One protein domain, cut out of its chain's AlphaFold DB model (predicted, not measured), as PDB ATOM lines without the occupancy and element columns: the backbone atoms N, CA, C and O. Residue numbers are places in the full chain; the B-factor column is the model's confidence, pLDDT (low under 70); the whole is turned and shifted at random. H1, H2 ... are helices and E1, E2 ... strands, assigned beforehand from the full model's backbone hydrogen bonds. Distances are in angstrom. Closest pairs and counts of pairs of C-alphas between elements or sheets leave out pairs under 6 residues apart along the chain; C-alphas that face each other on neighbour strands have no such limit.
ATOM      1  N   VAL A   3       5.948-122.136 144.369       86.00
ATOM      2  CA  VAL A   3       4.552-121.987 144.768       86.00
ATOM      3  C   VAL A   3       4.014-123.382 145.043       86.00
ATOM      4  O   VAL A   3       4.108-124.256 144.184       86.00
ATOM      5  N   GLU A   4       3.466-123.580 146.237       88.50
ATOM      6  CA  GLU A   4       2.808-124.816 146.648       88.50
ATOM      7  C   GLU A   4       1.337-124.506 146.937       88.50
ATOM      8  O   GLU A   4       1.027-123.670 147.787       88.50
ATOM      9  N   VAL A   5       0.429-125.148 146.200       82.31
ATOM     10  CA  VAL A   5      -1.024-124.998 146.347       82.31
ATOM     11  C   VAL A   5      -1.648-126.387 146.312       82.31
ATOM     12  O   VAL A   5      -1.418-127.151 145.381       82.31
ATOM     13  N   ALA A   6      -2.432-126.722 147.341       77.56
ATOM     14  CA  ALA A   6      -3.155-127.995 147.458       77.56
ATOM     15  C   ALA A   6      -2.288-129.270 147.272       77.56
ATOM     16  O   ALA A   6      -2.784-130.297 146.815       77.56
ATOM     17  N   GLY A   7      -1.001-129.216 147.640       80.19
ATOM     18  CA  GLY A   7      -0.044-130.321 147.483       80.19
ATOM     19  C   GLY A   7       0.624-130.410 146.104       80.19
ATOM     20  O   GLY A   7       1.488-131.263 145.905       80.19
ATOM     21  N   THR A   8       0.276-129.523 145.166       84.50
ATOM     22  CA  THR A   8       0.998-129.344 143.902       84.50
ATOM     23  C   THR A   8       2.037-128.242 144.063       84.50
ATOM     24  O   THR A   8       1.700-127.108 144.406       84.50
ATOM     25  N   THR A   9       3.294-128.558 143.753       87.38
ATOM     26  CA  THR A   9       4.407-127.601 143.757       87.38
ATOM     27  C   THR A   9       4.835-127.279 142.331       87.38
ATOM     28  O   THR A   9       5.108-128.187 141.549       87.38
ATOM     29  N   ASP A  10       4.975-125.993 142.008       86.38
ATOM     30  CA  ASP A  10       5.618-125.528 140.774       86.38
ATOM     31  C   ASP A  10       6.648-124.428 141.078       86.38
ATOM     32  O   ASP A  10       6.505-123.646 142.019       86.38
ATOM     33  N   THR A  11       7.712-124.358 140.278       85.19
ATOM     34  CA  THR A  11       8.773-123.354 140.416       85.19
ATOM     35  C   THR A  11       8.785-122.432 139.205       85.19
ATOM     36  O   THR A  11       9.309-122.757 138.144       85.19
ATOM     37  N   ARG A  12       8.231-121.229 139.388       81.50
ATOM     38  CA  ARG A  12       8.174-120.176 138.370       81.50
ATOM     39  C   ARG A  12       9.421-119.296 138.421       81.50
ATOM     40  O   ARG A  12       9.869-118.865 139.492       81.50
ATOM     41  N   ARG A  13       9.971-118.972 137.255       75.19
ATOM     42  CA  ARG A  13      11.056-117.993 137.114       75.19
ATOM     43  C   ARG A  13      10.493-116.572 137.184       75.19
ATOM     44  O   ARG A  13       9.533-116.269 136.480       75.19
ATOM     45  N   LEU A  14      11.112-115.682 137.966       74.31
ATOM     46  CA  LEU A  14      10.717-114.261 138.040       74.31
ATOM     47  C   LEU A  14      11.508-113.365 137.075       74.31
ATOM     48  O   LEU A  14      10.902-112.522 136.424       74.31
ATOM     49  N   ALA A  15      12.803-113.623 136.880       73.00
ATOM     50  CA  ALA A  15      13.668-112.848 135.990       73.00
ATOM     51  C   ALA A  15      14.692-113.711 135.235       73.00
ATOM     52  O   ALA A  15      14.948-114.847 135.643       73.00
ATOM     53  N   GLY A  16      15.252-113.133 134.169       59.81
ATOM     54  CA  GLY A  16      16.367-113.641 133.362       59.81
ATOM     55  C   GLY A  16      16.069-114.876 132.504       59.81
ATOM     56  O   GLY A  16      15.018-115.505 132.622       59.81
ATOM     57  N   ALA A  17      17.013-115.258 131.653       49.34
ATOM     58  CA  ALA A  17      17.202-116.615 131.161       49.34
ATOM     59  C   ALA A  17      18.311-117.308 131.983       49.34
ATOM     60  O   ALA A  17      19.179-116.647 132.545       49.34
ATOM     61  N   PRO A  18      18.316-118.646 132.100       42.16
ATOM     62  CA  PRO A  18      19.555-119.348 132.394       42.16
ATOM     63  C   PRO A  18      20.412-119.353 131.123       42.16
ATOM     64  O   PRO A  18      19.964-119.887 130.109       42.16
ATOM     65  N   ASP A  19      21.639-118.830 131.170       40.53
ATOM     66  CA  ASP A  19      22.659-119.208 130.186       40.53
ATOM     67  C   ASP A  19      23.035-120.684 130.440       40.53
ATOM     68  O   ASP A  19      23.628-120.993 131.485       40.53
ATOM     69  N   PRO A  20      22.696-121.620 129.529       39.50
ATOM     70  CA  PRO A  20      22.969-123.038 129.725       39.50
ATOM     71  C   PRO A  20      24.457-123.397 129.560       39.50
ATOM     72  O   PRO A  20      24.829-124.531 129.859       39.50
ATOM     73  N   ALA A  21      25.300-122.479 129.069       39.06
ATOM     74  CA  ALA A  21      26.702-122.732 128.747       39.06
ATOM     75  C   ALA A  21      27.693-122.231 129.812       39.06
ATOM     76  O   ALA A  21      28.722-122.879 130.013       39.06
ATOM     77  N   THR A  22      27.422-121.107 130.491       40.31
ATOM     78  CA  THR A  22      28.395-120.496 131.426       40.31
ATOM     79  C   THR A  22      27.965-120.473 132.893       40.31
ATOM     80  O   THR A  22      28.822-120.385 133.774       40.31
ATOM     81  N   GLY A  23      26.659-120.536 133.183       42.19
ATOM     82  CA  GLY A  23      26.135-120.349 134.539       42.19
ATOM     83  C   GLY A  23      26.334-118.935 135.115       42.19
ATOM     84  O   GLY A  23      26.065-118.729 136.300       42.19
ATOM     85  N   GLN A  24      26.790-117.967 134.312       41.38
ATOM     86  CA  GLN A  24      26.780-116.545 134.658       41.38
ATOM     87  C   GLN A  24      25.546-115.873 134.034       41.38
ATOM     88  O   GLN A  24      25.187-116.210 132.908       41.38
ATOM     89  N   PRO A  25      24.875-114.942 134.736       48.91
ATOM     90  CA  PRO A  25      23.776-114.182 134.150       48.91
ATOM     91  C   PRO A  25      24.303-113.195 133.102       48.91
ATOM     92  O   PRO A  25      25.304-112.512 133.340       48.91
ATOM     93  N   ASP A  26      23.597-113.063 131.977       57.53
ATOM     94  CA  ASP A  26      23.837-111.996 131.003       57.53
ATOM     95  C   ASP A  26      23.700-110.616 131.701       57.53
ATOM     96  O   ASP A  26      22.910-110.466 132.645       57.53
ATOM     97  N   PRO A  27      24.429-109.563 131.291       56.31
ATOM     98  CA  PRO A  27      24.111-108.187 131.679       56.31
ATOM     99  C   PRO A  27      22.622-107.811 131.528       56.31
ATOM    100  O   PRO A  27      22.083-107.106 132.386       56.31
ATOM    101  N   ALA A  28      21.934-108.317 130.501       61.12
ATOM    102  CA  ALA A  28      20.492-108.178 130.313       61.12
ATOM    103  C   ALA A  28      19.688-108.927 131.393       61.12
ATOM    104  O   ALA A  28      18.770-108.350 131.978       61.12
ATOM    105  N   ASP A  29      20.074-110.160 131.738       68.38
ATOM    106  CA  ASP A  29      19.464-110.925 132.837       68.38
ATOM    107  C   ASP A  29      19.689-110.254 134.193       68.38
ATOM    108  O   ASP A  29      18.825-110.295 135.071       68.38
ATOM    109  N   SER A  30      20.840-109.606 134.366       70.75
ATOM    110  CA  SER A  30      21.191-108.853 135.570       70.75
ATOM    111  C   SER A  30      20.306-107.614 135.723       70.75
ATOM    112  O   SER A  30      19.786-107.362 136.811       70.75
ATOM    113  N   ALA A  31      20.060-106.876 134.634       72.81
ATOM    114  CA  ALA A  31      19.121-105.754 134.615       72.81
ATOM    115  C   ALA A  31      17.666-106.212 134.849       72.81
ATOM    116  O   ALA A  31      16.952-105.605 135.647       72.81
ATOM    117  N   ASP A  32      17.244-107.316 134.227       75.06
ATOM    118  CA  ASP A  32      15.921-107.926 134.419       75.06
ATOM    119  C   ASP A  32      15.707-108.418 135.865       75.06
ATOM    120  O   ASP A  32      14.634-108.257 136.454       75.06
ATOM    121  N   THR A  33      16.764-108.958 136.476       78.00
ATOM    122  CA  THR A  33      16.791-109.409 137.875       78.00
ATOM    123  C   THR A  33      16.709-108.233 138.847       78.00
ATOM    124  O   THR A  33      15.887-108.258 139.762       78.00
ATOM    125  N   LEU A  34      17.490-107.167 138.632       75.81
ATOM    126  CA  LEU A  34      17.416-105.931 139.423       75.81
ATOM    127  C   LEU A  34      16.059-105.224 139.272       75.81
ATOM    128  O   LEU A  34      15.507-104.718 140.251       75.81
ATOM    129  N   SER A  35      15.481-105.246 138.070       75.69
ATOM    130  CA  SER A  35      14.110-104.802 137.812       75.69
ATOM    131  C   SER A  35      13.100-105.616 138.634       75.69
ATOM    132  O   SER A  35      12.244-105.045 139.306       75.69
ATOM    133  N   CYS A  36      13.240-106.943 138.701       78.88
ATOM    134  CA  CYS A  36      12.404-107.774 139.571       78.88
ATOM    135  C   CYS A  36      12.570-107.475 141.069       78.88
ATOM    136  O   CYS A  36      11.571-107.490 141.784       78.88
ATOM    137  N   PHE A  37      13.784-107.177 141.544       77.38
ATOM    138  CA  PHE A  37      14.024-106.788 142.942       77.38
ATOM    139  C   PHE A  37      13.475-105.400 143.299       77.38
ATOM    140  O   PHE A  37      13.124-105.169 144.452       77.38
ATOM    141  N   THR A  38      13.394-104.485 142.331       70.06
ATOM    142  CA  THR A  38      12.786-103.150 142.502       70.06
ATOM    143  C   THR A  38      11.295-103.110 142.134       70.06
ATOM    144  O   THR A  38      10.635-102.090 142.321       70.06
ATOM    145  N   GLY A  39      10.753-104.221 141.627       74.38
ATOM    146  CA  GLY A  39       9.351-104.399 141.272       74.38
ATOM    147  C   GLY A  39       8.493-105.028 142.375       74.38
ATOM    148  O   GLY A  39       8.905-105.227 143.514       74.38
ATOM    149  N   LEU A  40       7.259-105.366 142.006       76.94
ATOM    150  CA  LEU A  40       6.247-105.968 142.865       76.94
ATOM    151  C   LEU A  40       5.721-107.256 142.233       76.94
ATOM    152  O   LEU A  40       5.127-107.226 141.153       76.94
ATOM    153  N   THR A  41       5.880-108.374 142.939       82.94
ATOM    154  CA  THR A  41       5.297-109.671 142.568       82.94
ATOM    155  C   THR A  41       4.059-109.939 143.422       82.94
ATOM    156  O   THR A  41       4.104-109.827 144.643       82.94
ATOM    157  N   THR A  42       2.946-110.291 142.788       82.94
ATOM    158  CA  THR A  42       1.682-110.661 143.431       82.94
ATOM    159  C   THR A  42       1.325-112.080 143.016       82.94
ATOM    160  O   THR A  42       1.141-112.350 141.829       82.94
ATOM    161  N   LEU A  43       1.236-112.974 143.998       86.44
ATOM    162  CA  LEU A  43       0.651-114.298 143.834       86.44
ATOM    163  C   LEU A  43      -0.827-114.225 144.212       86.44
ATOM    164  O   LEU A  43      -1.171-113.683 145.260       86.44
ATOM    165  N   LEU A  44      -1.669-114.793 143.363       82.44
ATOM    166  CA  LEU A  44      -3.104-114.908 143.547       82.44
ATOM    167  C   LEU A  44      -3.483-116.387 143.564       82.44
ATOM    168  O   LEU A  44      -3.016-117.136 142.706       82.44
ATOM    169  N   VAL A  45      -4.333-116.785 144.508       86.25
ATOM    170  CA  VAL A  45      -4.865-118.149 144.629       86.25
ATOM    171  C   VAL A  45      -6.354-118.044 144.939       86.25
ATOM    172  O   VAL A  45      -6.729-117.768 146.074       86.25
ATOM    173  N   GLU A  46      -7.196-118.260 143.932       77.88
ATOM    174  CA  GLU A  46      -8.655-118.182 144.060       77.88
ATOM    175  C   GLU A  46      -9.284-119.577 144.005       77.88
ATOM    176  O   GLU A  46      -9.101-120.268 143.003       77.88
ATOM    177  N   PRO A  47     -10.049-120.026 145.018       69.62
ATOM    178  CA  PRO A  47     -10.685-121.348 145.005       69.62
ATOM    179  C   PRO A  47     -11.858-121.441 144.015       69.62
ATOM    180  O   PRO A  47     -12.232-122.527 143.585       69.62
ATOM    181  N   VAL A  48     -12.457-120.304 143.657       64.25
ATOM    182  CA  VAL A  48     -13.533-120.179 142.667       64.25
ATOM    183  C   VAL A  48     -13.349-118.843 141.957       64.25
ATOM    184  O   VAL A  48     -12.891-117.883 142.566       64.25
ATOM    185  N   THR A  49     -13.748-118.759 140.690       64.81
ATOM    186  CA  THR A  49     -13.941-117.498 139.961       64.81
ATOM    187  C   THR A  49     -14.683-116.465 140.836       64.81
ATOM    188  O   THR A  49     -15.866-116.680 141.126       64.81
ATOM    189  N   PRO A  50     -14.043-115.365 141.285       59.75
ATOM    190  CA  PRO A  50     -14.691-114.370 142.126       59.75
ATOM    191  C   PRO A  50     -15.884-113.743 141.412       59.75
ATOM    192  O   PRO A  50     -15.907-113.560 140.192       59.75
ATOM    193  N   SER A 102     -16.118-117.210 132.392       45.62
ATOM    194  CA  SER A 102     -16.099-117.418 130.954       45.62
ATOM    195  C   SER A 102     -17.512-117.386 130.370       45.62
ATOM    196  O   SER A 102     -18.295-118.321 130.559       45.62
ATOM    197  N   ALA A 103     -17.829-116.341 129.605       39.56
ATOM    198  CA  ALA A 103     -19.017-116.333 128.767       39.56
ATOM    199  C   ALA A 103     -18.881-117.458 127.727       39.56
ATOM    200  O   ALA A 103     -18.011-117.423 126.850       39.56
ATOM    201  N   GLY A 104     -19.695-118.506 127.868       36.53
ATOM    202  CA  GLY A 104     -19.624-119.679 127.007       36.53
ATOM    203  C   GLY A 104     -19.885-119.293 125.555       36.53
ATOM    204  O   GLY A 104     -21.005-118.928 125.209       36.53
ATOM    205  N   GLN A 105     -18.863-119.394 124.699       30.56
ATOM    206  CA  GLN A 105     -18.996-119.039 123.284       30.56
ATOM    207  C   GLN A 105     -20.158-119.802 122.622       30.56
ATOM    208  O   GLN A 105     -20.108-121.027 122.504       30.56
ATOM    209  N   GLY A 106     -21.158-119.049 122.152       31.03
ATOM    210  CA  GLY A 106     -22.192-119.502 121.219       31.03
ATOM    211  C   GLY A 106     -23.496-120.027 121.839       31.03
ATOM    212  O   GLY A 106     -23.564-121.157 122.312       31.03
ATOM    213  N   GLY A 107     -24.575-119.251 121.671       29.28
ATOM    214  CA  GLY A 107     -25.964-119.718 121.795       29.28
ATOM    215  C   GLY A 107     -26.721-119.228 123.036       29.28
ATOM    216  O   GLY A 107     -26.174-119.135 124.128       29.28
ATOM    217  N   ASN A 108     -28.025-118.971 122.874       29.09
ATOM    218  CA  ASN A 108     -28.959-118.600 123.954       29.09
ATOM    219  C   ASN A 108     -29.360-119.801 124.829       29.09
ATOM    220  O   ASN A 108     -30.522-119.970 125.192       29.09
ATOM    221  N   VAL A 109     -28.398-120.658 125.150       30.50
ATOM    222  CA  VAL A 109     -28.578-121.762 126.080       30.50
ATOM    223  C   VAL A 109     -27.596-121.516 127.205       30.50
ATOM    224  O   VAL A 109     -26.384-121.530 126.982       30.50
ATOM    225  N   ALA A 110     -28.118-121.343 128.419       31.95
ATOM    226  CA  ALA A 110     -27.350-121.589 129.629       31.95
ATOM    227  C   ALA A 110     -27.025-123.091 129.669       31.95
ATOM    228  O   ALA A 110     -27.649-123.872 130.383       31.95
ATOM    229  N   THR A 111     -26.087-123.508 128.817       34.09
ATOM    230  CA  THR A 111     -25.443-124.805 128.929       34.09
ATOM    231  C   THR A 111     -24.584-124.698 130.169       34.09
ATOM    232  O   THR A 111     -23.453-124.225 130.105       34.09
ATOM    233  N   THR A 112     -25.143-125.113 131.309       40.22
ATOM    234  CA  THR A 112     -24.339-125.574 132.440       40.22
ATOM    235  C   THR A 112     -23.277-126.479 131.826       40.22
ATOM    236  O   THR A 112     -23.661-127.486 131.213       40.22
ATOM    237  N   PRO A 113     -21.987-126.099 131.838       42.50
ATOM    238  CA  PRO A 113     -20.986-126.897 131.157       42.50
ATOM    239  C   PRO A 113     -21.038-128.321 131.721       42.50
ATOM    240  O   PRO A 113     -21.333-128.464 132.913       42.50
ATOM    241  N   PRO A 114     -20.775-129.374 130.920       51.06
ATOM    242  CA  PRO A 114     -20.450-130.680 131.486       51.06
ATOM    243  C   PRO A 114     -19.377-130.441 132.545       51.06
ATOM    244  O   PRO A 114     -18.299-129.957 132.209       51.06
ATOM    245  N   ALA A 115     -19.751-130.618 133.815       59.56
ATOM    246  CA  ALA A 115     -19.126-129.870 134.892       59.56
ATOM    247  C   ALA A 115     -17.631-130.185 134.946       59.56
ATOM    248  O   ALA A 115     -17.238-131.320 135.183       59.56
ATOM    249  N   ALA A 116     -16.806-129.184 134.677       64.44
ATOM    250  CA  ALA A 116     -15.365-129.239 134.812       64.44
ATOM    251  C   ALA A 116     -14.973-128.008 135.614       64.44
ATOM    252  O   ALA A 116     -15.480-126.916 135.361       64.44
ATOM    253  N   MET A 117     -14.161-128.211 136.640       66.31
ATOM    254  CA  MET A 117     -13.851-127.184 137.620       66.31
ATOM    255  C   MET A 117     -12.353-127.186 137.890       66.31
ATOM    256  O   MET A 117     -11.718-128.237 138.005       66.31
ATOM    257  N   ARG A 118     -11.791-125.988 138.014       72.56
ATOM    258  CA  ARG A 118     -10.503-125.788 138.673       72.56
ATOM    259  C   ARG A 118     -10.771-125.807 140.172       72.56
ATOM    260  O   ARG A 118     -11.724-125.178 140.620       72.56
ATOM    261  N   ALA A 119      -9.955-126.531 140.933       68.75
ATOM    262  CA  ALA A 119     -10.024-126.490 142.396       68.75
ATOM    263  C   ALA A 119      -9.484-125.157 142.947       68.75
ATOM    264  O   ALA A 119      -9.936-124.681 143.983       68.75
ATOM    265  N   THR A 120      -8.521-124.572 142.230       78.00
ATOM    266  CA  THR A 120      -7.945-123.246 142.462       78.00
ATOM    267  C   THR A 120      -7.454-122.669 141.136       78.00
ATOM    268  O   THR A 120      -6.825-123.387 140.357       78.00
ATOM    269  N   THR A 121      -7.667-121.377 140.903       82.00
ATOM    270  CA  THR A 121      -6.986-120.606 139.856       82.00
ATOM    271  C   THR A 121      -5.798-119.883 140.482       82.00
ATOM    272  O   THR A 121      -5.972-119.091 141.409       82.00
ATOM    273  N   THR A 122      -4.594-120.146 139.976       86.69
ATOM    274  CA  THR A 122      -3.347-119.556 140.475       86.69
ATOM    275  C   THR A 122      -2.717-118.665 139.411       86.69
ATOM    276  O   THR A 122      -2.306-119.150 138.355       86.69
ATOM    277  N   VAL A 123      -2.604-117.368 139.701       85.94
ATOM    278  CA  VAL A 123      -2.025-116.368 138.789       85.94
ATOM    279  C   VAL A 123      -0.842-115.685 139.461       85.94
ATOM    280  O   VAL A 123      -0.925-115.257 140.613       85.94
ATOM    281  N   LEU A 124       0.255-115.544 138.724       87.81
ATOM    282  CA  LEU A 124       1.424-114.787 139.146       87.81
ATOM    283  C   LEU A 124       1.519-113.504 138.315       87.81
ATOM    284  O   LEU A 124       1.681-113.562 137.101       87.81
ATOM    285  N   LEU A 125       1.428-112.341 138.960       83.50
ATOM    286  CA  LEU A 125       1.578-111.033 138.320       83.50
ATOM    287  C   LEU A 125       2.835-110.339 138.847       83.50
ATOM    288  O   LEU A 125       2.914-110.010 140.028       83.50
ATOM    289  N   THR A 126       3.793-110.053 137.971       83.56
ATOM    290  CA  THR A 126       4.978-109.248 138.294       83.56
ATOM    291  C   THR A 126       4.877-107.892 137.602       83.56
ATOM    292  O   THR A 126       4.601-107.817 136.412       83.56
ATOM    293  N   GLN A 127       5.069-106.805 138.347       78.00
ATOM    294  CA  GLN A 127       5.022-105.429 137.845       78.00
ATOM    295  C   GLN A 127       6.331-104.737 138.213       78.00
ATOM    296  O   GLN A 127       6.629-104.606 139.398       78.00
ATOM    297  N   ARG A 128       7.125-104.331 137.225       75.62
ATOM    298  CA  ARG A 128       8.521-103.914 137.431       75.62
ATOM    299  C   ARG A 128       8.957-102.833 136.432       75.62
ATOM    300  O   ARG A 128       8.333-102.740 135.375       75.62
ATOM    301  N   PRO A 129       9.992-102.023 136.721       75.50
ATOM    302  CA  PRO A 129      10.544-101.085 135.743       75.50
ATOM    303  C   PRO A 129      11.006-101.830 134.487       75.50
ATOM    304  O   PRO A 129      11.691-102.843 134.598       75.50
ATOM    305  N   ASP A 130      10.634-101.374 133.296       76.12
ATOM    306  CA  ASP A 130      11.057-102.013 132.044       76.12
ATOM    307  C   ASP A 130      12.570-101.789 131.814       76.12
ATOM    308  O   ASP A 130      12.973-100.651 131.554       76.12
ATOM    309  N   PRO A 131      13.423-102.835 131.881       69.31
ATOM    310  CA  PRO A 131      14.875-102.681 131.771       69.31
ATOM    311  C   PRO A 131      15.334-102.260 130.365       69.31
ATOM    312  O   PRO A 131      16.491-101.886 130.196       69.31
ATOM    313  N   SER A 132      14.451-102.303 129.360       72.00
ATOM    314  CA  SER A 132      14.742-101.854 127.992       72.00
ATOM    315  C   SER A 132      14.526-100.349 127.772       72.00
ATOM    316  O   SER A 132      14.787 -99.835 126.681       72.00
ATOM    317  N   THR A 133      14.047 -99.618 128.786       66.75
ATOM    318  CA  THR A 133      13.764 -98.184 128.658       66.75
ATOM    319  C   THR A 133      15.015 -97.307 128.620       66.75
ATOM    320  O   THR A 133      16.027 -97.563 129.270       66.75
ATOM    321  N   ALA A 134      14.934 -96.220 127.847       62.31
ATOM    322  CA  ALA A 134      15.980 -95.206 127.807       62.31
ATOM    323  C   ALA A 134      16.036 -94.415 129.135       62.31
ATOM    324  O   ALA A 134      14.979 -94.126 129.708       62.31
ATOM    325  N   PRO A 135      17.229 -93.992 129.602       54.72
ATOM    326  CA  PRO A 135      17.369 -93.194 130.819       54.72
ATOM    327  C   PRO A 135      16.459 -91.956 130.821       54.72
ATOM    328  O   PRO A 135      16.495 -91.149 129.893       54.72
ATOM    329  N   GLY A 136      15.652 -91.806 131.876       51.47
ATOM    330  CA  GLY A 136      14.675 -90.720 132.017       51.47
ATOM    331  C   GLY A 136      13.265 -91.021 131.488       51.47
ATOM    332  O   GLY A 136      12.404 -90.149 131.580       51.47
ATOM    333  N   ILE A 137      12.999 -92.227 130.970       55.38
ATOM    334  CA  ILE A 137      11.648 -92.689 130.607       55.38
ATOM    335  C   ILE A 137      11.284 -93.906 131.462       55.38
ATOM    336  O   ILE A 137      11.611 -95.036 131.116       55.38
ATOM    337  N   GLU A 138      10.566 -93.697 132.562       60.03
ATOM    338  CA  GLU A 138      10.082 -94.803 133.395       60.03
ATOM    339  C   GLU A 138       8.840 -95.457 132.763       60.03
ATOM    340  O   GLU A 138       7.765 -94.856 132.709       60.03
ATOM    341  N   ARG A 139       8.973 -96.705 132.291       67.69
ATOM    342  CA  ARG A 139       7.826 -97.582 131.985       67.69
ATOM    343  C   ARG A 139       7.728 -98.701 133.006       67.69
ATOM    344  O   ARG A 139       8.737 -99.182 133.518       67.69
ATOM    345  N   LEU A 140       6.500 -99.143 133.256       69.69
ATOM    346  CA  LEU A 140       6.205-100.257 134.149       69.69
ATOM    347  C   LEU A 140       5.722-101.445 133.319       69.69
ATOM    348  O   LEU A 140       4.602-101.453 132.810       69.69
ATOM    349  N   LEU A 141       6.563-102.466 133.216       76.12
ATOM    350  CA  LEU A 141       6.227-103.729 132.583       76.12
ATOM    351  C   LEU A 141       5.406-104.587 133.553       76.12
ATOM    352  O   LEU A 141       5.879-104.933 134.638       76.12
ATOM    353  N   ALA A 142       4.194-104.962 133.149       77.62
ATOM    354  CA  ALA A 142       3.437-106.043 133.765       77.62
ATOM    355  C   ALA A 142       3.691-107.354 133.015       77.62
ATOM    356  O   ALA A 142       3.610-107.396 131.786       77.62
ATOM    357  N   THR A 143       3.929-108.430 133.755       83.12
ATOM    358  CA  THR A 143       3.945-109.804 133.252       83.12
ATOM    359  C   THR A 143       3.010-110.675 134.083       83.12
ATOM    360  O   THR A 143       3.116-110.750 135.304       83.12
ATOM    361  N   VAL A 144       2.071-111.322 133.403       84.12
ATOM    362  CA  VAL A 144       1.191-112.365 133.934       84.12
ATOM    363  C   VAL A 144       1.800-113.712 133.569       84.12
ATOM    364  O   VAL A 144       2.217-113.884 132.428       84.12
ATOM    365  N   ASP A 145       1.809-114.653 134.508       88.38
ATOM    366  CA  ASP A 145       2.175-116.053 134.306       88.38
ATOM    367  C   ASP A 145       1.094-116.965 134.908       88.38
ATOM    368  O   ASP A 145       0.747-116.865 136.091       88.38
ATOM    369  N   VAL A 146       0.558-117.849 134.069       88.31
ATOM    370  CA  VAL A 146      -0.417-118.884 134.420       88.31
ATOM    371  C   VAL A 146       0.282-120.232 134.284       88.31
ATOM    372  O   VAL A 146       0.543-120.712 133.182       88.31
ATOM    373  N   SER A 147       0.603-120.855 135.416       88.75
ATOM    374  CA  SER A 147       1.260-122.165 135.428       88.75
ATOM    375  C   SER A 147       0.327-123.266 134.905       88.75
ATOM    376  O   SER A 147      -0.771-123.414 135.455       88.75
ATOM    377  N   PRO A 148       0.765-124.108 133.945       89.25
ATOM    378  CA  PRO A 148       0.034-125.311 133.555       89.25
ATOM    379  C   PRO A 148      -0.172-126.315 134.699       89.25
ATOM    380  O   PRO A 148      -1.202-126.985 134.748       89.25
ATOM    381  N   ALA A 149       0.780-126.409 135.635       87.56
ATOM    382  CA  ALA A 149       0.723-127.348 136.756       87.56
ATOM    383  C   ALA A 149      -0.251-126.893 137.858       87.56
ATOM    384  O   ALA A 149      -0.985-127.710 138.403       87.56
ATOM    385  N   LEU A 150      -0.300-125.590 138.158       87.75
ATOM    386  CA  LEU A 150      -1.132-125.034 139.240       87.75
ATOM    387  C   LEU A 150      -2.572-124.688 138.817       87.75
ATOM    388  O   LEU A 150      -3.367-124.267 139.654       87.75
ATOM    389  N   ASN A 151      -2.908-124.830 137.529       87.19
ATOM    390  CA  ASN A 151      -4.218-124.470 136.965       87.19
ATOM    391  C   ASN A 151      -4.916-125.648 136.262       87.19
ATOM    392  O   ASN A 151      -5.723-125.432 135.348       87.19
ATOM    393  N   GLN A 152      -4.605-126.881 136.678       86.50
ATOM    394  CA  GLN A 152      -5.248-128.092 136.167       86.50
ATOM    395  C   GLN A 152      -6.767-128.075 136.382       86.50
ATOM    396  O   GLN A 152      -7.275-127.678 137.433       86.50
ATOM    397  N   VAL A 153      -7.497-128.528 135.364       82.81
ATOM    398  CA  VAL A 153      -8.955-128.660 135.389       82.81
ATOM    399  C   VAL A 153      -9.321-130.109 135.691       82.81
ATOM    400  O   VAL A 153      -8.860-131.023 135.013       82.81
ATOM    401  N   THR A 154     -10.202-130.324 136.668       78.62
ATOM    402  CA  THR A 154     -10.800-131.640 136.922       78.62
ATOM    403  C   THR A 154     -12.184-131.704 136.289       78.62
ATOM    404  O   THR A 154     -13.054-130.885 136.585       78.62
ATOM    405  N   ALA A 155     -12.412-132.695 135.429       76.81
ATOM    406  CA  ALA A 155     -13.745-133.001 134.929       76.81
ATOM    407  C   ALA A 155     -14.550-133.807 135.964       76.81
ATOM    408  O   ALA A 155     -14.071-134.801 136.504       76.81
ATOM    409  N   LEU A 156     -15.791-133.393 136.202       72.12
ATOM    410  CA  LEU A 156     -16.760-134.007 137.120       72.12
ATOM    411  C   LEU A 156     -17.808-134.864 136.378       72.12
ATOM    412  O   LEU A 156     -18.776-135.324 136.981       72.12
ATOM    413  N   VAL A 157     -17.646-135.060 135.064       72.00
ATOM    414  CA  VAL A 157     -18.513-135.915 134.236       72.00
ATOM    415  C   VAL A 157     -17.904-137.300 134.029       72.00
ATOM    416  O   VAL A 157     -16.692-137.452 133.936       72.00
ATOM    417  N   THR A 158     -18.762-138.315 133.933       73.31
ATOM    418  CA  THR A 158     -18.360-139.730 133.885       73.31
ATOM    419  C   THR A 158     -17.954-140.239 132.501       73.31
ATOM    420  O   THR A 158     -17.229-141.227 132.426       73.31
ATOM    421  N   ASP A 159     -18.395-139.604 131.407       83.44
ATOM    422  CA  ASP A 159     -17.923-139.933 130.051       83.44
ATOM    423  C   ASP A 159     -16.526-139.328 129.814       83.44
ATOM    424  O   ASP A 159     -16.417-138.096 129.783       83.44
ATOM    425  N   PRO A 160     -15.477-140.140 129.563       80.75
ATOM    426  CA  PRO A 160     -14.121-139.644 129.331       80.75
ATOM    427  C   PRO A 160     -14.011-138.670 128.152       80.75
ATOM    428  O   PRO A 160     -13.195-137.751 128.176       80.75
ATOM    429  N   THR A 161     -14.844-138.832 127.117       83.44
ATOM    430  CA  THR A 161     -14.773-137.972 125.926       83.44
ATOM    431  C   THR A 161     -15.313-136.578 126.229       83.44
ATOM    432  O   THR A 161     -14.715-135.568 125.853       83.44
ATOM    433  N   SER A 162     -16.445-136.504 126.929       79.69
ATOM    434  CA  SER A 162     -17.029-135.248 127.398       79.69
ATOM    435  C   SER A 162     -16.185-134.605 128.498       79.69
ATOM    436  O   SER A 162     -16.058-133.384 128.496       79.69
ATOM    437  N   ALA A 163     -15.552-135.403 129.365       78.75
ATOM    438  CA  ALA A 163     -14.592-134.942 130.364       78.75
ATOM    439  C   ALA A 163     -13.408-134.209 129.717       78.75
ATOM    440  O   ALA A 163     -13.155-133.051 130.044       78.75
ATOM    441  N   LEU A 164     -12.756-134.836 128.730       83.38
ATOM    442  CA  LEU A 164     -11.651-134.232 127.982       83.38
ATOM    443  C   LEU A 164     -12.075-132.927 127.289       83.38
ATOM    444  O   LEU A 164     -11.404-131.908 127.428       83.38
ATOM    445  N   ARG A 165     -13.215-132.919 126.583       84.38
ATOM    446  CA  ARG A 165     -13.728-131.694 125.934       84.38
ATOM    447  C   ARG A 165     -14.014-130.578 126.941       84.38
ATOM    448  O   ARG A 165     -13.784-129.414 126.623       84.38
ATOM    449  N   ALA A 166     -14.535-130.917 128.118       80.25
ATOM    450  CA  ALA A 166     -14.837-129.954 129.169       80.25
ATOM    451  C   ALA A 166     -13.555-129.359 129.768       80.25
ATOM    452  O   ALA A 166     -13.444-128.139 129.847       80.25
ATOM    453  N   ALA A 167     -12.572-130.205 130.096       83.31
ATOM    454  CA  ALA A 167     -11.276-129.782 130.619       83.31
ATOM    455  C   ALA A 167     -10.518-128.882 129.633       83.31
ATOM    456  O   ALA A 167     -10.072-127.808 130.026       83.31
ATOM    457  N   VAL A 168     -10.459-129.262 128.348       86.31
ATOM    458  CA  VAL A 168      -9.864-128.441 127.276       86.31
ATOM    459  C   VAL A 168     -10.604-127.109 127.126       86.31
ATOM    460  O   VAL A 168      -9.969-126.061 127.051       86.31
ATOM    461  N   ARG A 169     -11.946-127.109 127.089       83.00
ATOM    462  CA  ARG A 169     -12.724-125.865 126.945       83.00
ATOM    463  C   ARG A 169     -12.447-124.913 128.103       83.00
ATOM    464  O   ARG A 169     -12.135-123.754 127.859       83.00
ATOM    465  N   GLU A 170     -12.556-125.409 129.331       79.19
ATOM    466  CA  GLU A 170     -12.333-124.638 130.552       79.19
ATOM    467  C   GLU A 170     -10.897-124.112 130.621       79.19
ATOM    468  O   GLU A 170     -10.691-122.921 130.849       79.19
ATOM    469  N   SER A 171      -9.897-124.958 130.346       83.69
ATOM    470  CA  SER A 171      -8.484-124.575 130.402       83.69
ATOM    471  C   SER A 171      -8.152-123.445 129.421       83.69
ATOM    472  O   SER A 171      -7.546-122.452 129.836       83.69
ATOM    473  N   LEU A 172      -8.631-123.555 128.172       84.19
ATOM    474  CA  LEU A 172      -8.444-122.575 127.096       84.19
ATOM    475  C   LEU A 172      -8.994-121.185 127.439       84.19
ATOM    476  O   LEU A 172      -8.464-120.192 126.946       84.19
ATOM    477  N   LEU A 173     -10.044-121.091 128.262       77.19
ATOM    478  CA  LEU A 173     -10.707-119.819 128.569       77.19
ATOM    479  C   LEU A 173      -9.844-118.895 129.441       77.19
ATOM    480  O   LEU A 173      -9.861-117.684 129.230       77.19
ATOM    481  N   LEU A 174      -9.012-119.451 130.329       77.50
ATOM    482  CA  LEU A 174      -8.030-118.665 131.086       77.50
ATOM    483  C   LEU A 174      -6.946-118.099 130.158       77.50
ATOM    484  O   LEU A 174      -6.670-116.904 130.210       77.50
ATOM    485  N   SER A 175      -6.424-118.908 129.227       82.88
ATOM    486  CA  SER A 175      -5.501-118.413 128.196       82.88
ATOM    487  C   SER A 175      -6.156-117.404 127.240       82.88
ATOM    488  O   SER A 175      -5.513-116.448 126.813       82.88
ATOM    489  N   ALA A 176      -7.455-117.525 126.952       77.94
ATOM    490  CA  ALA A 176      -8.185-116.497 126.210       77.94
ATOM    491  C   ALA A 176      -8.249-115.157 126.974       77.94
ATOM    492  O   ALA A 176      -8.116-114.100 126.355       77.94
ATOM    493  N   GLY A 177      -8.370-115.191 128.308       71.50
ATOM    494  CA  GLY A 177      -8.272-114.010 129.175       71.50
ATOM    495  C   GLY A 177      -6.916-113.297 129.080       71.50
ATOM    496  O   GLY A 177      -6.867-112.069 129.027       71.50
ATOM    497  N   GLU A 178      -5.813-114.041 128.950       72.19
ATOM    498  CA  GLU A 178      -4.470-113.481 128.697       72.19
ATOM    499  C   GLU A 178      -4.423-112.697 127.370       72.19
ATOM    500  O   GLU A 178      -3.794-111.639 127.281       72.19
ATOM    501  N   GLY A 179      -5.148-113.185 126.355       67.88
ATOM    502  CA  GLY A 179      -5.333-112.528 125.058       67.88
ATOM    503  C   GLY A 179      -6.075-111.193 125.120       67.88
ATOM    504  O   GLY A 179      -5.838-110.333 124.273       67.88
ATOM    505  N   LEU A 180      -6.930-110.991 126.127       67.62
ATOM    506  CA  LEU A 180      -7.611-109.714 126.366       67.62
ATOM    507  C   LEU A 180      -6.703-108.686 127.060       67.62
ATOM    508  O   LEU A 180      -6.908-107.488 126.886       67.62
ATOM    509  N   LEU A 181      -5.694-109.137 127.814       66.69
ATOM    510  CA  LEU A 181      -4.711-108.257 128.457       66.69
ATOM    511  C   LEU A 181      -3.623-107.772 127.496       66.69
ATOM    512  O   LEU A 181      -3.147-106.644 127.625       66.69
ATOM    513  N   SER A 182      -3.186-108.621 126.560       70.56
ATOM    514  CA  SER A 182      -2.132-108.262 125.610       70.56
ATOM    515  C   SER A 182      -2.189-109.064 124.315       70.56
ATOM    516  O   SER A 182      -2.225-110.300 124.319       70.56
ATOM    517  N   ALA A 183      -2.027-108.354 123.196       72.62
ATOM    518  CA  ALA A 183      -1.754-108.947 121.888       72.62
ATOM    519  C   ALA A 183      -0.410-109.706 121.840       72.62
ATOM    520  O   ALA A 183      -0.200-110.518 120.946       72.62
ATOM    521  N   ALA A 184       0.489-109.478 122.805       74.88
ATOM    522  CA  ALA A 184       1.759-110.194 122.926       74.88
ATOM    523  C   ALA A 184       1.671-111.487 123.766       74.88
ATOM    524  O   ALA A 184       2.707-112.124 123.970       74.88
ATOM    525  N   SER A 185       0.486-111.866 124.264       81.75
ATOM    526  CA  SER A 185       0.268-113.088 125.060       81.75
ATOM    527  C   SER A 185       0.485-114.381 124.270       81.75
ATOM    528  O   SER A 185       0.388-114.399 123.040       81.75
ATOM    529  N   ALA A 186       0.727-115.487 124.980       88.75
ATOM    530  CA  ALA A 186       0.888-116.800 124.356       88.75
ATOM    531  C   ALA A 186      -0.344-117.200 123.524       88.75
ATOM    532  O   ALA A 186      -0.206-117.660 122.391       88.75
ATOM    533  N   HIS A 187      -1.554-116.956 124.041       88.81
ATOM    534  CA  HIS A 187      -2.794-117.224 123.313       88.81
ATOM    535  C   HIS A 187      -2.939-116.379 122.042       88.81
ATOM    536  O   HIS A 187      -3.259-116.923 120.984       88.81
ATOM    537  N   ALA A 188      -2.682-115.068 122.115       83.44
ATOM    538  CA  ALA A 188      -2.823-114.175 120.965       83.44
ATOM    539  C   ALA A 188      -1.889-114.571 119.808       83.44
ATOM    540  O   ALA A 188      -2.316-114.586 118.654       83.44
ATOM    541  N   ARG A 189      -0.656-114.993 120.122       87.94
ATOM    542  CA  ARG A 189       0.326-115.511 119.147       87.94
ATOM    543  C   ARG A 189      -0.089-116.835 118.490       87.94
ATOM    544  O   ARG A 189       0.412-117.164 117.418       87.94
ATOM    545  N   LEU A 190      -0.983-117.601 119.120       90.75
ATOM    546  CA  LEU A 190      -1.435-118.916 118.649       90.75
ATOM    547  C   LEU A 190      -2.793-118.890 117.939       90.75
ATOM    548  O   LEU A 190      -3.063-119.796 117.156       90.75
ATOM    549  N   ARG A 191      -3.645-117.889 118.204       85.06
ATOM    550  CA  ARG A 191      -5.073-117.902 117.828       85.06
ATOM    551  C   ARG A 191      -5.331-118.156 116.341       85.06
ATOM    552  O   ARG A 191      -6.219-118.932 116.005       85.06
ATOM    553  N   ASP A 192      -4.541-117.514 115.484       85.06
ATOM    554  CA  ASP A 192      -4.721-117.514 114.028       85.06
ATOM    555  C   ASP A 192      -3.583-118.291 113.318       85.06
ATOM    556  O   ASP A 192      -3.249-118.027 112.162       85.06
ATOM    557  N   ARG A 193      -2.941-119.237 114.026       90.00
ATOM    558  CA  ARG A 193      -1.893-120.123 113.494       90.00
ATOM    559  C   ARG A 193      -2.442-121.538 113.325       90.00
ATOM    560  O   ARG A 193      -3.002-122.106 114.257       90.00
ATOM    561  N   ASP A 194      -2.178-122.146 112.173       93.19
ATOM    562  CA  ASP A 194      -2.247-123.602 112.038       93.19
ATOM    563  C   ASP A 194      -1.281-124.248 113.044       93.19
ATOM    564  O   ASP A 194      -0.160-123.763 113.213       93.19
ATOM    565  N   ILE A 195      -1.683-125.348 113.687       93.06
ATOM    566  CA  ILE A 195      -0.905-126.023 114.739       93.06
ATOM    567  C   ILE A 195      -0.745-127.526 114.480       93.06
ATOM    568  O   ILE A 195      -1.605-128.170 113.883       93.06
ATOM    569  N   VAL A 196       0.372-128.088 114.947       93.44
ATOM    570  CA  VAL A 196       0.760-129.497 114.801       93.44
ATOM    571  C   VAL A 196       1.051-130.093 116.176       93.44
ATOM    572  O   VAL A 196       1.682-129.459 117.022       93.44
ATOM    573  N   LEU A 197       0.594-131.329 116.388       93.94
ATOM    574  CA  LEU A 197       0.815-132.087 117.615       93.94
ATOM    575  C   LEU A 197       2.231-132.674 117.671       93.94
ATOM    576  O   LEU A 197       2.617-133.472 116.821       93.94
ATOM    577  N   LEU A 198       2.952-132.356 118.743       93.25
ATOM    578  CA  LEU A 198       4.140-133.066 119.200       93.25
ATOM    579  C   LEU A 198       3.750-133.957 120.384       93.25
ATOM    580  O   LEU A 198       3.250-133.480 121.408       93.25
ATOM    581  N   ALA A 199       3.985-135.260 120.253       92.31
ATOM    582  CA  ALA A 199       3.810-136.207 121.352       92.31
ATOM    583  C   ALA A 199       4.860-135.977 122.467       92.31
ATOM    584  O   ALA A 199       5.886-135.332 122.216       92.31
ATOM    585  N   PRO A 200       4.648-136.494 123.692       92.94
ATOM    586  CA  PRO A 200       5.663-136.492 124.742       92.94
ATOM    587  C   PRO A 200       7.005-137.057 124.254       92.94
ATOM    588  O   PRO A 200       7.045-137.988 123.450       92.94
ATOM    589  N   GLY A 201       8.110-136.468 124.706       86.38
ATOM    590  CA  GLY A 201       9.477-136.845 124.328       86.38
ATOM    591  C   GLY A 201       9.907-136.476 122.901       86.38
ATOM    592  O   GLY A 201      11.096-136.537 122.604       86.38
ATOM    593  N   VAL A 202       8.992-136.058 122.017       89.31
ATOM    594  CA  VAL A 202       9.336-135.656 120.642       89.31
ATOM    595  C   VAL A 202       9.981-134.266 120.640       89.31
ATOM    596  O   VAL A 202       9.447-133.327 121.241       89.31
ATOM    597  N   SER A 203      11.128-134.139 119.971       85.44
ATOM    598  CA  SER A 203      11.819-132.863 119.741       85.44
ATOM    599  C   SER A 203      11.124-132.021 118.673       85.44
ATOM    600  O   SER A 203      10.406-132.539 117.818       85.44
ATOM    601  N   LEU A 204      11.368-130.710 118.698       86.06
ATOM    602  CA  LEU A 204      10.932-129.818 117.630       86.06
ATOM    603  C   LEU A 204      11.693-130.145 116.323       86.06
ATOM    604  O   LEU A 204      12.907-130.330 116.391       86.06
ATOM    605  N   PRO A 205      11.025-130.208 115.156       83.31
ATOM    606  CA  PRO A 205      11.698-130.334 113.861       83.31
ATOM    607  C   PRO A 205      12.601-129.131 113.522       83.31
ATOM    608  O   PRO A 205      12.271-127.990 113.853       83.31
ATOM    609  N   ASP A 206      13.718-129.376 112.828       81.94
ATOM    610  CA  ASP A 206      14.758-128.365 112.547       81.94
ATOM    611  C   ASP A 206      14.249-127.163 111.731       81.94
ATOM    612  O   ASP A 206      14.677-126.027 111.951       81.94
ATOM    613  N   ASP A 207      13.273-127.371 110.838       83.06
ATOM    614  CA  ASP A 207      12.631-126.308 110.052       83.06
ATOM    615  C   ASP A 207      11.884-125.280 110.923       83.06
ATOM    616  O   ASP A 207      11.488-124.222 110.436       83.06
ATOM    617  N   ARG A 208      11.700-125.572 112.220       85.19
ATOM    618  CA  ARG A 208      11.042-124.702 113.213       85.19
ATOM    619  C   ARG A 208      12.011-124.034 114.173       85.19
ATOM    620  O   ARG A 208      11.597-123.201 114.970       85.19
ATOM    621  N   LEU A 209      13.286-124.390 114.095       82.50
ATOM    622  CA  LEU A 209      14.381-123.623 114.683       82.50
ATOM    623  C   LEU A 209      15.003-122.682 113.636       82.50
ATOM    624  O   LEU A 209      15.639-121.693 113.992       82.50
ATOM    625  N   ALA A 210      14.772-122.944 112.344       82.75
ATOM    626  CA  ALA A 210      15.208-122.095 111.243       82.75
ATOM    627  C   ALA A 210      14.716-120.641 111.396       82.75
ATOM    628  O   ALA A 210      13.517-120.366 111.438       82.75
ATOM    629  N   GLY A 211      15.667-119.704 111.438       79.75
ATOM    630  CA  GLY A 211      15.412-118.269 111.592       79.75
ATOM    631  C   GLY A 211      15.516-117.742 113.028       79.75
ATOM    632  O   GLY A 211      15.528-116.526 113.200       79.75
ATOM    633  N   LEU A 212      15.645-118.612 114.036       85.44
ATOM    634  CA  LEU A 212      16.069-118.209 115.380       85.44
ATOM    635  C   LEU A 212      17.597-118.114 115.451       85.44
ATOM    636  O   LEU A 212      18.310-118.875 114.793       85.44
ATOM    637  N   ASP A 213      18.102-117.207 116.287       86.31
ATOM    638  CA  ASP A 213      19.487-117.285 116.748       86.31
ATOM    639  C   ASP A 213      19.668-118.436 117.759       86.31
ATOM    640  O   ASP A 213      18.708-119.052 118.230       86.31
ATOM    641  N   ALA A 214      20.924-118.748 118.089       81.81
ATOM    642  CA  ALA A 214      21.250-119.870 118.966       81.81
ATOM    643  C   ALA A 214      20.692-119.718 120.396       81.81
ATOM    644  O   ALA A 214      20.370-120.727 121.022       81.81
ATOM    645  N   ALA A 215      20.553-118.489 120.908       77.25
ATOM    646  CA  ALA A 215      20.046-118.238 122.253       77.25
ATOM    647  C   ALA A 215      18.521-118.410 122.304       77.25
ATOM    648  O   ALA A 215      18.011-119.142 123.152       77.25
ATOM    649  N   ALA A 216      17.799-117.828 121.343       81.69
ATOM    650  CA  ALA A 216      16.354-117.993 121.206       81.69
ATOM    651  C   ALA A 216      15.962-119.455 120.916       81.69
ATOM    652  O   ALA A 216      14.995-119.966 121.487       81.69
ATOM    653  N   ALA A 217      16.741-120.161 120.086       84.69
ATOM    654  CA  ALA A 217      16.557-121.590 119.836       84.69
ATOM    655  C   ALA A 217      16.770-122.430 121.110       84.69
ATOM    656  O   ALA A 217      15.935-123.281 121.423       84.69
ATOM    657  N   ALA A 218      17.837-122.167 121.875       81.75
ATOM    658  CA  ALA A 218      18.106-122.859 123.136       81.75
ATOM    659  C   ALA A 218      17.028-122.578 124.198       81.75
ATOM    660  O   ALA A 218      16.585-123.504 124.878       81.75
ATOM    661  N   GLN A 219      16.556-121.332 124.307       80.81
ATOM    662  CA  GLN A 219      15.491-120.934 125.230       80.81
ATOM    663  C   GLN A 219      14.175-121.664 124.921       80.81
ATOM    664  O   GLN A 219      13.604-122.306 125.806       80.81
ATOM    665  N   LEU A 220      13.743-121.646 123.653       86.00
ATOM    666  CA  LEU A 220      12.557-122.372 123.196       86.00
ATOM    667  C   LEU A 220      12.700-123.885 123.423       86.00
ATOM    668  O   LEU A 220      11.754-124.541 123.862       86.00
ATOM    669  N   GLN A 221      13.874-124.453 123.141       84.94
ATOM    670  CA  GLN A 221      14.118-125.878 123.337       84.94
ATOM    671  C   GLN A 221      14.078-126.261 124.824       84.94
ATOM    672  O   GLN A 221      13.474-127.278 125.160       84.94
ATOM    673  N   ALA A 222      14.630-125.431 125.716       83.25
ATOM    674  CA  ALA A 222      14.532-125.620 127.161       83.25
ATOM    675  C   ALA A 222      13.071-125.569 127.643       83.25
ATOM    676  O   ALA A 222      12.645-126.463 128.373       83.25
ATOM    677  N   ALA A 223      12.269-124.609 127.170       85.31
ATOM    678  CA  ALA A 223      10.839-124.545 127.480       85.31
ATOM    679  C   ALA A 223      10.078-125.793 126.986       85.31
ATOM    680  O   ALA A 223       9.286-126.382 127.725       85.31
ATOM    681  N   LEU A 224      10.352-126.261 125.764       88.12
ATOM    682  CA  LEU A 224       9.755-127.486 125.216       88.12
ATOM    683  C   LEU A 224      10.203-128.763 125.948       88.12
ATOM    684  O   LEU A 224       9.448-129.741 125.948       88.12
ATOM    685  N   GLN A 225      11.395-128.770 126.552       87.94
ATOM    686  CA  GLN A 225      11.895-129.850 127.413       87.94
ATOM    687  C   GLN A 225      11.252-129.823 128.806       87.94
ATOM    688  O   GLN A 225      10.905-130.887 129.313       87.94
ATOM    689  N   THR A 226      11.024-128.640 129.397       86.31
ATOM    690  CA  THR A 226      10.302-128.486 130.678       86.31
ATOM    691  C   THR A 226       8.935-129.168 130.636       86.31
ATOM    692  O   THR A 226       8.568-129.874 131.571       86.31
ATOM    693  N   TYR A 227       8.218-129.036 129.517       90.88
ATOM    694  CA  TYR A 227       6.926-129.690 129.278       90.88
ATOM    695  C   TYR A 227       7.056-130.979 128.437       90.88
ATOM    696  O   TYR A 227       6.112-131.408 127.776       90.88
ATOM    697  N   GLY A 228       8.234-131.614 128.430       90.38
ATOM    698  CA  GLY A 228       8.555-132.756 127.565       90.38
ATOM    699  C   GLY A 228       7.757-134.034 127.853       90.38
ATOM    700  O   GLY A 228       7.604-134.865 126.960       90.38
ATOM    701  N   SER A 229       7.210-134.186 129.061       91.38
ATOM    702  CA  SER A 229       6.292-135.275 129.440       91.38
ATOM    703  C   SER A 229       4.854-135.070 128.942       91.38
ATOM    704  O   SER A 229       4.039-135.989 129.033       91.38
ATOM    705  N   GLN A 230       4.537-133.886 128.415       94.25
ATOM    706  CA  GLN A 230       3.197-133.478 128.011       94.25
ATOM    707  C   GLN A 230       3.078-133.393 126.481       94.25
ATOM    708  O   GLN A 230       4.065-133.284 125.742       94.25
ATOM    709  N   TYR A 231       1.842-133.467 125.988       95.25
ATOM    710  CA  TYR A 231       1.558-133.191 124.581       95.25
ATOM    711  C   TYR A 231       1.724-131.690 124.337       95.25
ATOM    712  O   TYR A 231       1.330-130.873 125.169       95.25
ATOM    713  N   ARG A 232       2.311-131.313 123.203       94.75
ATOM    714  CA  ARG A 232       2.589-129.909 122.869       94.75
ATOM    715  C   ARG A 232       2.019-129.596 121.487       94.75
ATOM    716  O   ARG A 232       2.276-130.355 120.558       94.75
ATOM    717  N   LEU A 233       1.250-128.516 121.330       94.69
ATOM    718  CA  LEU A 233       0.836-128.031 120.003       94.69
ATOM    719  C   LEU A 233       1.683-126.817 119.634       94.69
ATOM    720  O   LEU A 233       1.600-125.777 120.285       94.69
ATOM    721  N   VAL A 234       2.481-126.944 118.581       94.50
ATOM    722  CA  VAL A 234       3.317-125.860 118.042       94.50
ATOM    723  C   VAL A 234       2.720-125.352 116.727       94.50
ATOM    724  O   VAL A 234       1.996-126.113 116.084       94.50
ATOM    725  N   PRO A 235       3.007-124.116 116.277       93.75
ATOM    726  CA  PRO A 235       2.630-123.657 114.937       93.75
ATOM    727  C   PRO A 235       3.055-124.634 113.827       93.75
ATOM    728  O   PRO A 235       4.003-125.393 114.002       93.75
ATOM    729  N   SER A 236       2.387-124.623 112.669       91.12
ATOM    730  CA  SER A 236       2.630-125.540 111.538       91.12
ATOM    731  C   SER A 236       3.706-125.072 110.551       91.12
ATOM    732  O   SER A 236       4.091-125.840 109.671       91.12
ATOM    733  N   SER A 237       4.224-123.855 110.714       87.62
ATOM    734  CA  SER A 237       5.343-123.301 109.948       87.62
ATOM    735  C   SER A 237       6.101-122.256 110.770       87.62
ATOM    736  O   SER A 237       5.516-121.617 111.650       87.62
ATOM    737  N   GLY A 238       7.386-122.066 110.456       85.88
ATOM    738  CA  GLY A 238       8.247-121.057 111.079       85.88
ATOM    739  C   GLY A 238       8.553-121.301 112.566       85.88
ATOM    740  O   GLY A 238       8.151-122.328 113.126       85.88
ATOM    741  N   PRO A 239       9.273-120.361 113.203       87.12
ATOM    742  CA  PRO A 239       9.635-120.465 114.608       87.12
ATOM    743  C   PRO A 239       8.422-120.302 115.546       87.12
ATOM    744  O   PRO A 239       7.614-119.388 115.358       87.12
ATOM    745  N   PRO A 240       8.269-121.160 116.574       88.88
ATOM    746  CA  PRO A 240       7.236-121.008 117.596       88.88
ATOM    747  C   PRO A 240       7.449-119.763 118.469       88.88
ATOM    748  O   PRO A 240       8.272-119.756 119.380       88.88
ATOM    749  N   GLU A 241       6.642-118.723 118.256       89.06
ATOM    750  CA  GLU A 241       6.573-117.564 119.163       89.06
ATOM    751  C   GLU A 241       5.752-117.833 120.438       89.06
ATOM    752  O   GLU A 241       5.714-116.981 121.329       89.06
ATOM    753  N   ALA A 242       5.077-118.985 120.497       92.75
ATOM    754  CA  ALA A 242       4.367-119.589 121.624       92.75
ATOM    755  C   ALA A 242       3.996-121.046 121.258       92.75
ATOM    756  O   ALA A 242       4.110-121.445 120.094       92.75
ATOM    757  N   PHE A 243       3.536-121.840 122.226       94.75
ATOM    758  CA  PHE A 243       2.996-123.191 122.022       94.75
ATOM    759  C   PHE A 243       1.927-123.536 123.069       94.75
ATOM    760  O   PHE A 243       1.893-122.957 124.150       94.75
ATOM    761  N   TRP A 244       1.041-124.484 122.763       95.38
ATOM    762  CA  TRP A 244       0.119-125.054 123.750       95.38
ATOM    763  C   TRP A 244       0.770-126.228 124.470       95.38
ATOM    764  O   TRP A 244       1.415-127.063 123.833       95.38
ATOM    765  N   VAL A 245       0.528-126.339 125.772       95.31
ATOM    766  CA  VAL A 245       0.849-127.503 126.600       95.31
ATOM    767  C   VAL A 245      -0.453-128.193 126.983       95.31
ATOM    768  O   VAL A 245      -1.372-127.530 127.461       95.31
ATOM    769  N   ILE A 246      -0.531-129.508 126.770       94.25
ATOM    770  CA  ILE A 246      -1.686-130.346 127.100       94.25
ATOM    771  C   ILE A 246      -1.246-131.445 128.064       94.25
ATOM    772  O   ILE A 246      -0.469-132.341 127.713       94.25
ATOM    773  N   ASP A 247      -1.787-131.395 129.274       90.94
ATOM    774  CA  ASP A 247      -1.583-132.425 130.280       90.94
ATOM    775  C   ASP A 247      -2.278-133.745 129.877       90.94
ATOM    776  O   ASP A 247      -3.492-133.747 129.654       90.94
ATOM    777  N   PRO A 248      -1.557-134.879 129.780       88.38
ATOM    778  CA  PRO A 248      -2.115-136.132 129.272       88.38
ATOM    779  C   PRO A 248      -3.110-136.806 130.228       88.38
ATOM    780  O   PRO A 248      -3.870-137.662 129.782       88.38
ATOM    781  N   ALA A 249      -3.106-136.460 131.521       85.00
ATOM    782  CA  ALA A 249      -3.981-137.071 132.520       85.00
ATOM    783  C   ALA A 249      -5.330-136.342 132.640       85.00
ATOM    784  O   ALA A 249      -6.375-136.984 132.719       85.00
ATOM    785  N   SER A 250      -5.307-135.007 132.637       81.38
ATOM    786  CA  SER A 250      -6.492-134.154 132.810       81.38
ATOM    787  C   SER A 250      -7.061-133.596 131.502       81.38
ATOM    788  O   SER A 250      -8.228-133.212 131.458       81.38
ATOM    789  N   GLY A 251      -6.257-133.506 130.438       86.56
ATOM    790  CA  GLY A 251      -6.608-132.756 129.228       86.56
ATOM    791  C   GLY A 251      -6.469-131.235 129.369       86.56
ATOM    792  O   GLY A 251      -6.812-130.501 128.440       86.56
ATOM    793  N   THR A 252      -5.962-130.741 130.507       89.38
ATOM    794  CA  THR A 252      -5.723-129.308 130.731       89.38
ATOM    795  C   THR A 252      -4.799-128.760 129.647       89.38
ATOM    796  O   THR A 252      -3.655-129.188 129.531       89.38
ATOM    797  N   THR A 253      -5.298-127.797 128.876       92.38
ATOM    798  CA  THR A 253      -4.626-127.142 127.746       92.38
ATOM    799  C   THR A 253      -4.381-125.658 128.041       92.38
ATOM    800  O   THR A 253      -5.346-124.896 128.133       92.38
ATOM    801  N   ILE A 254      -3.119-125.243 128.184       93.12
ATOM    802  CA  ILE A 254      -2.707-123.862 128.519       93.12
ATOM    803  C   ILE A 254      -1.635-123.374 127.530       93.12
ATOM    804  O   ILE A 254      -0.791-124.155 127.085       93.12
ATOM    805  N   ALA A 255      -1.700-122.098 127.143       93.81
ATOM    806  CA  ALA A 255      -0.738-121.474 126.234       93.81
ATOM    807  C   ALA A 255       0.535-121.044 126.979       93.81
ATOM    808  O   ALA A 255       0.464-120.535 128.094       93.81
ATOM    809  N   VAL A 256       1.695-121.226 126.348       92.50
ATOM    810  CA  VAL A 256       3.021-120.986 126.929       92.50
ATOM    811  C   VAL A 256       3.912-120.224 125.938       92.50
ATOM    812  O   VAL A 256       3.911-120.495 124.736       92.50
ATOM    813  N   LEU A 257       4.662-119.241 126.438       90.19
ATOM    814  CA  LEU A 257       5.662-118.467 125.701       90.19
ATOM    815  C   LEU A 257       6.983-119.253 125.539       90.19
ATOM    816  O   LEU A 257       7.250-120.178 126.307       90.19
ATOM    817  N   PRO A 258       7.874-118.869 124.602       84.06
ATOM    818  CA  PRO A 258       9.167-119.535 124.385       84.06
ATOM    819  C   PRO A 258      10.090-119.495 125.605       84.06
ATOM    820  O   PRO A 258      11.039-120.264 125.684       84.06
ATOM    821  N   ASP A 259       9.809-118.613 126.568       78.12
ATOM    822  CA  ASP A 259      10.536-118.507 127.828       78.12
ATOM    823  C   ASP A 259      10.083-119.540 128.890       78.12
ATOM    824  O   ASP A 259      10.746-119.668 129.919       78.12
ATOM    825  N   GLY A 260       8.991-120.277 128.646       80.31
ATOM    826  CA  GLY A 260       8.422-121.302 129.528       80.31
ATOM    827  C   GLY A 260       7.267-120.834 130.424       80.31
ATOM    828  O   GLY A 260       6.668-121.666 131.116       80.31
ATOM    829  N   ARG A 261       6.923-119.538 130.422       83.44
ATOM    830  CA  ARG A 261       5.796-118.985 131.193       83.44
ATOM    831  C   ARG A 261       4.478-119.070 130.428       83.44
ATOM    832  O   ARG A 261       4.474-118.992 129.203       83.44
ATOM    833  N   GLY A 262       3.360-119.188 131.141       75.69
ATOM    834  CA  GLY A 262       2.054-118.859 130.563       75.69
ATOM    835  C   GLY A 262       1.881-117.342 130.451       75.69
ATOM    836  O   GLY A 262       2.774-116.583 130.831       75.69
ATOM    837  N   GLY A 263       0.718-116.876 130.002       80.25
ATOM    838  CA  GLY A 263       0.348-115.476 130.192       80.25
ATOM    839  C   GLY A 263       0.800-114.472 129.133       80.25
ATOM    840  O   GLY A 263       0.812-114.715 127.921       80.25
ATOM    841  N   ALA A 264       1.029-113.255 129.623       73.25
ATOM    842  CA  ALA A 264       0.987-112.020 128.851       73.25
ATOM    843  C   ALA A 264       1.943-110.968 129.421       73.25
ATOM    844  O   ALA A 264       2.037-110.807 130.634       73.25
ATOM    845  N   ALA A 265       2.580-110.193 128.543       76.56
ATOM    846  CA  ALA A 265       3.366-109.017 128.909       76.56
ATOM    847  C   ALA A 265       2.729-107.747 128.321       76.56
ATOM    848  O   ALA A 265       2.298-107.763 127.164       76.56
ATOM    849  N   PHE A 266       2.644-106.665 129.096       68.75
ATOM    850  CA  PHE A 266       2.082-105.381 128.656       68.75
ATOM    851  C   PHE A 266       2.642-104.193 129.449       68.75
ATOM    852  O   PHE A 266       3.028-104.321 130.610       68.75
ATOM    853  N   ASP A 267       2.667-103.020 128.815       67.50
ATOM    854  CA  ASP A 267       3.074-101.761 129.441       67.50
ATOM    855  C   ASP A 267       1.901-101.148 130.226       67.50
ATOM    856  O   ASP A 267       0.867-100.774 129.661       67.50
ATOM    857  N   LEU A 268       2.068-101.024 131.542       58.84
ATOM    858  CA  LEU A 268       1.114-100.349 132.416       58.84
ATOM    859  C   LEU A 268       1.018 -98.858 132.110       58.84
ATOM    860  O   LEU A 268      -0.060 -98.304 132.279       58.84
TER     861      LEU A 268
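This is residues 3 to 50 and 102 to 268 of the 371 residues of an uncharacterized protein of Nakamurella flava (UniProt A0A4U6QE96). Two four-stranded antiparallel sheets meet along one long helix, H2, whose last part packs on one face of the sheet E3 E5 E6 E12 and whose side packs on the edge strand E11 of the sheet E8 E9 E10 E11. The first part of H2 packs on the small strand pair E4 and E7; H1 is on the opposite face of the first sheet, H4 only grazes the second, and the hairpin E1 and E2 is set off from both. The printed part has 215 residues, with four named helices and twelve named strands in the order E1 E2 H1 E3 E4 E5 E6 E7 H2 H3 E8 H4 E9 E10 E11 E12. It is mixed, helices and strands, and compact, with a radius of gyration of the C-alphas of 18.0 A and spans of 55 by 40 by 34 A.

E1, residues 3 to 5, and E2, residues 8 to 11, form a hairpin, with N 3 and O 10 at 2.8 A, within hydrogen-bond range. H1, residues 27 to 38, is on the sheet of E3, residues 40 to 46, E5, residues 121 to 129, E6, residues 140 to 146, and E12, residues 264 to 267. Its closest C-alphas to E5 are those of Ser 35 and Pro 129, 5.6 A apart. Within hydrogen-bond range in this antiparallel sheet are N 42 and O 125 at 2.8 A, N 126 and O 143 at 2.8 A in the hairpin E5 and E6, and N 144 and O 264 at 2.8 A. E4, residues 116 to 118, runs on into E5 at 44 degrees and is the antiparallel neighbour of E7, residues 153 to 155, with N 117 and O 154 within hydrogen-bond range at 2.9 A. H2, residues 160 to 181, comes closest to E7 at the C-alphas of Ala 163 and Ala 155, 5.0 A. It lies over E6 at a height over the sheet of 9.8 A, along the strands at 1 degree on the local plane. It is also on the sheet of E8, residues 195 to 198, E9, residues 231 to 235, E10, residues 243 to 246, and E11, residues 253 to 256, only just at the sheet's level at 3.7 A; its closest C-alphas to E11 are those of Ser 171 and Thr 253, 5.3 A. E9, E10 and E11 form a meander, each strand the antiparallel neighbour of the one before, with N 233 and O 244 at 2.9 A and N 245 and O 254 at 2.9 A within hydrogen-bond range; between E8 and E9, N 196 and O 234 are at 2.8 A. H3, residues 186 to 190, touches H2 at its residues 175 to 179 alone, closest at the C-alphas of Ala 188 and Gly 179, 5.1 A. H4, residues 214 to 226, only grazes the second sheet with its residues 220 to 224. Every O i to N i+4 pair is within hydrogen-bond range in H1, H3 and H4, and 16 of 18 are in H2.

E1 begins at C-alpha 3, (4.552, -121.987, 144.768). From first to last C-alpha, H1 is 16.5 A, E3 19.3 A, E5 26.6 A, E6 19.8 A and H4 18.2 A long. H2 is 32.8 A long, from C-alpha 160 at (-14.121, -139.644, 129.331) to C-alpha 181 at (-4.711, -108.257, 128.457). E12 ends at C-alpha 267, (3.074, -101.761, 129.441).

The two C-alphas farthest apart are those of Gly 136 and Thr 158, 59.1 A. Residues 51 to 101 are not printed, and C-alphas 50 and 102 are 11.7 A apart across the cut. The links E2 to H1 and E8 to H4 are long, each with 15 residues, and residues 106 to 111 stand free. Mean pLDDT of the printed part is 76.5; 50 residues are under 70, among them 16 to 29 and 102 to 117.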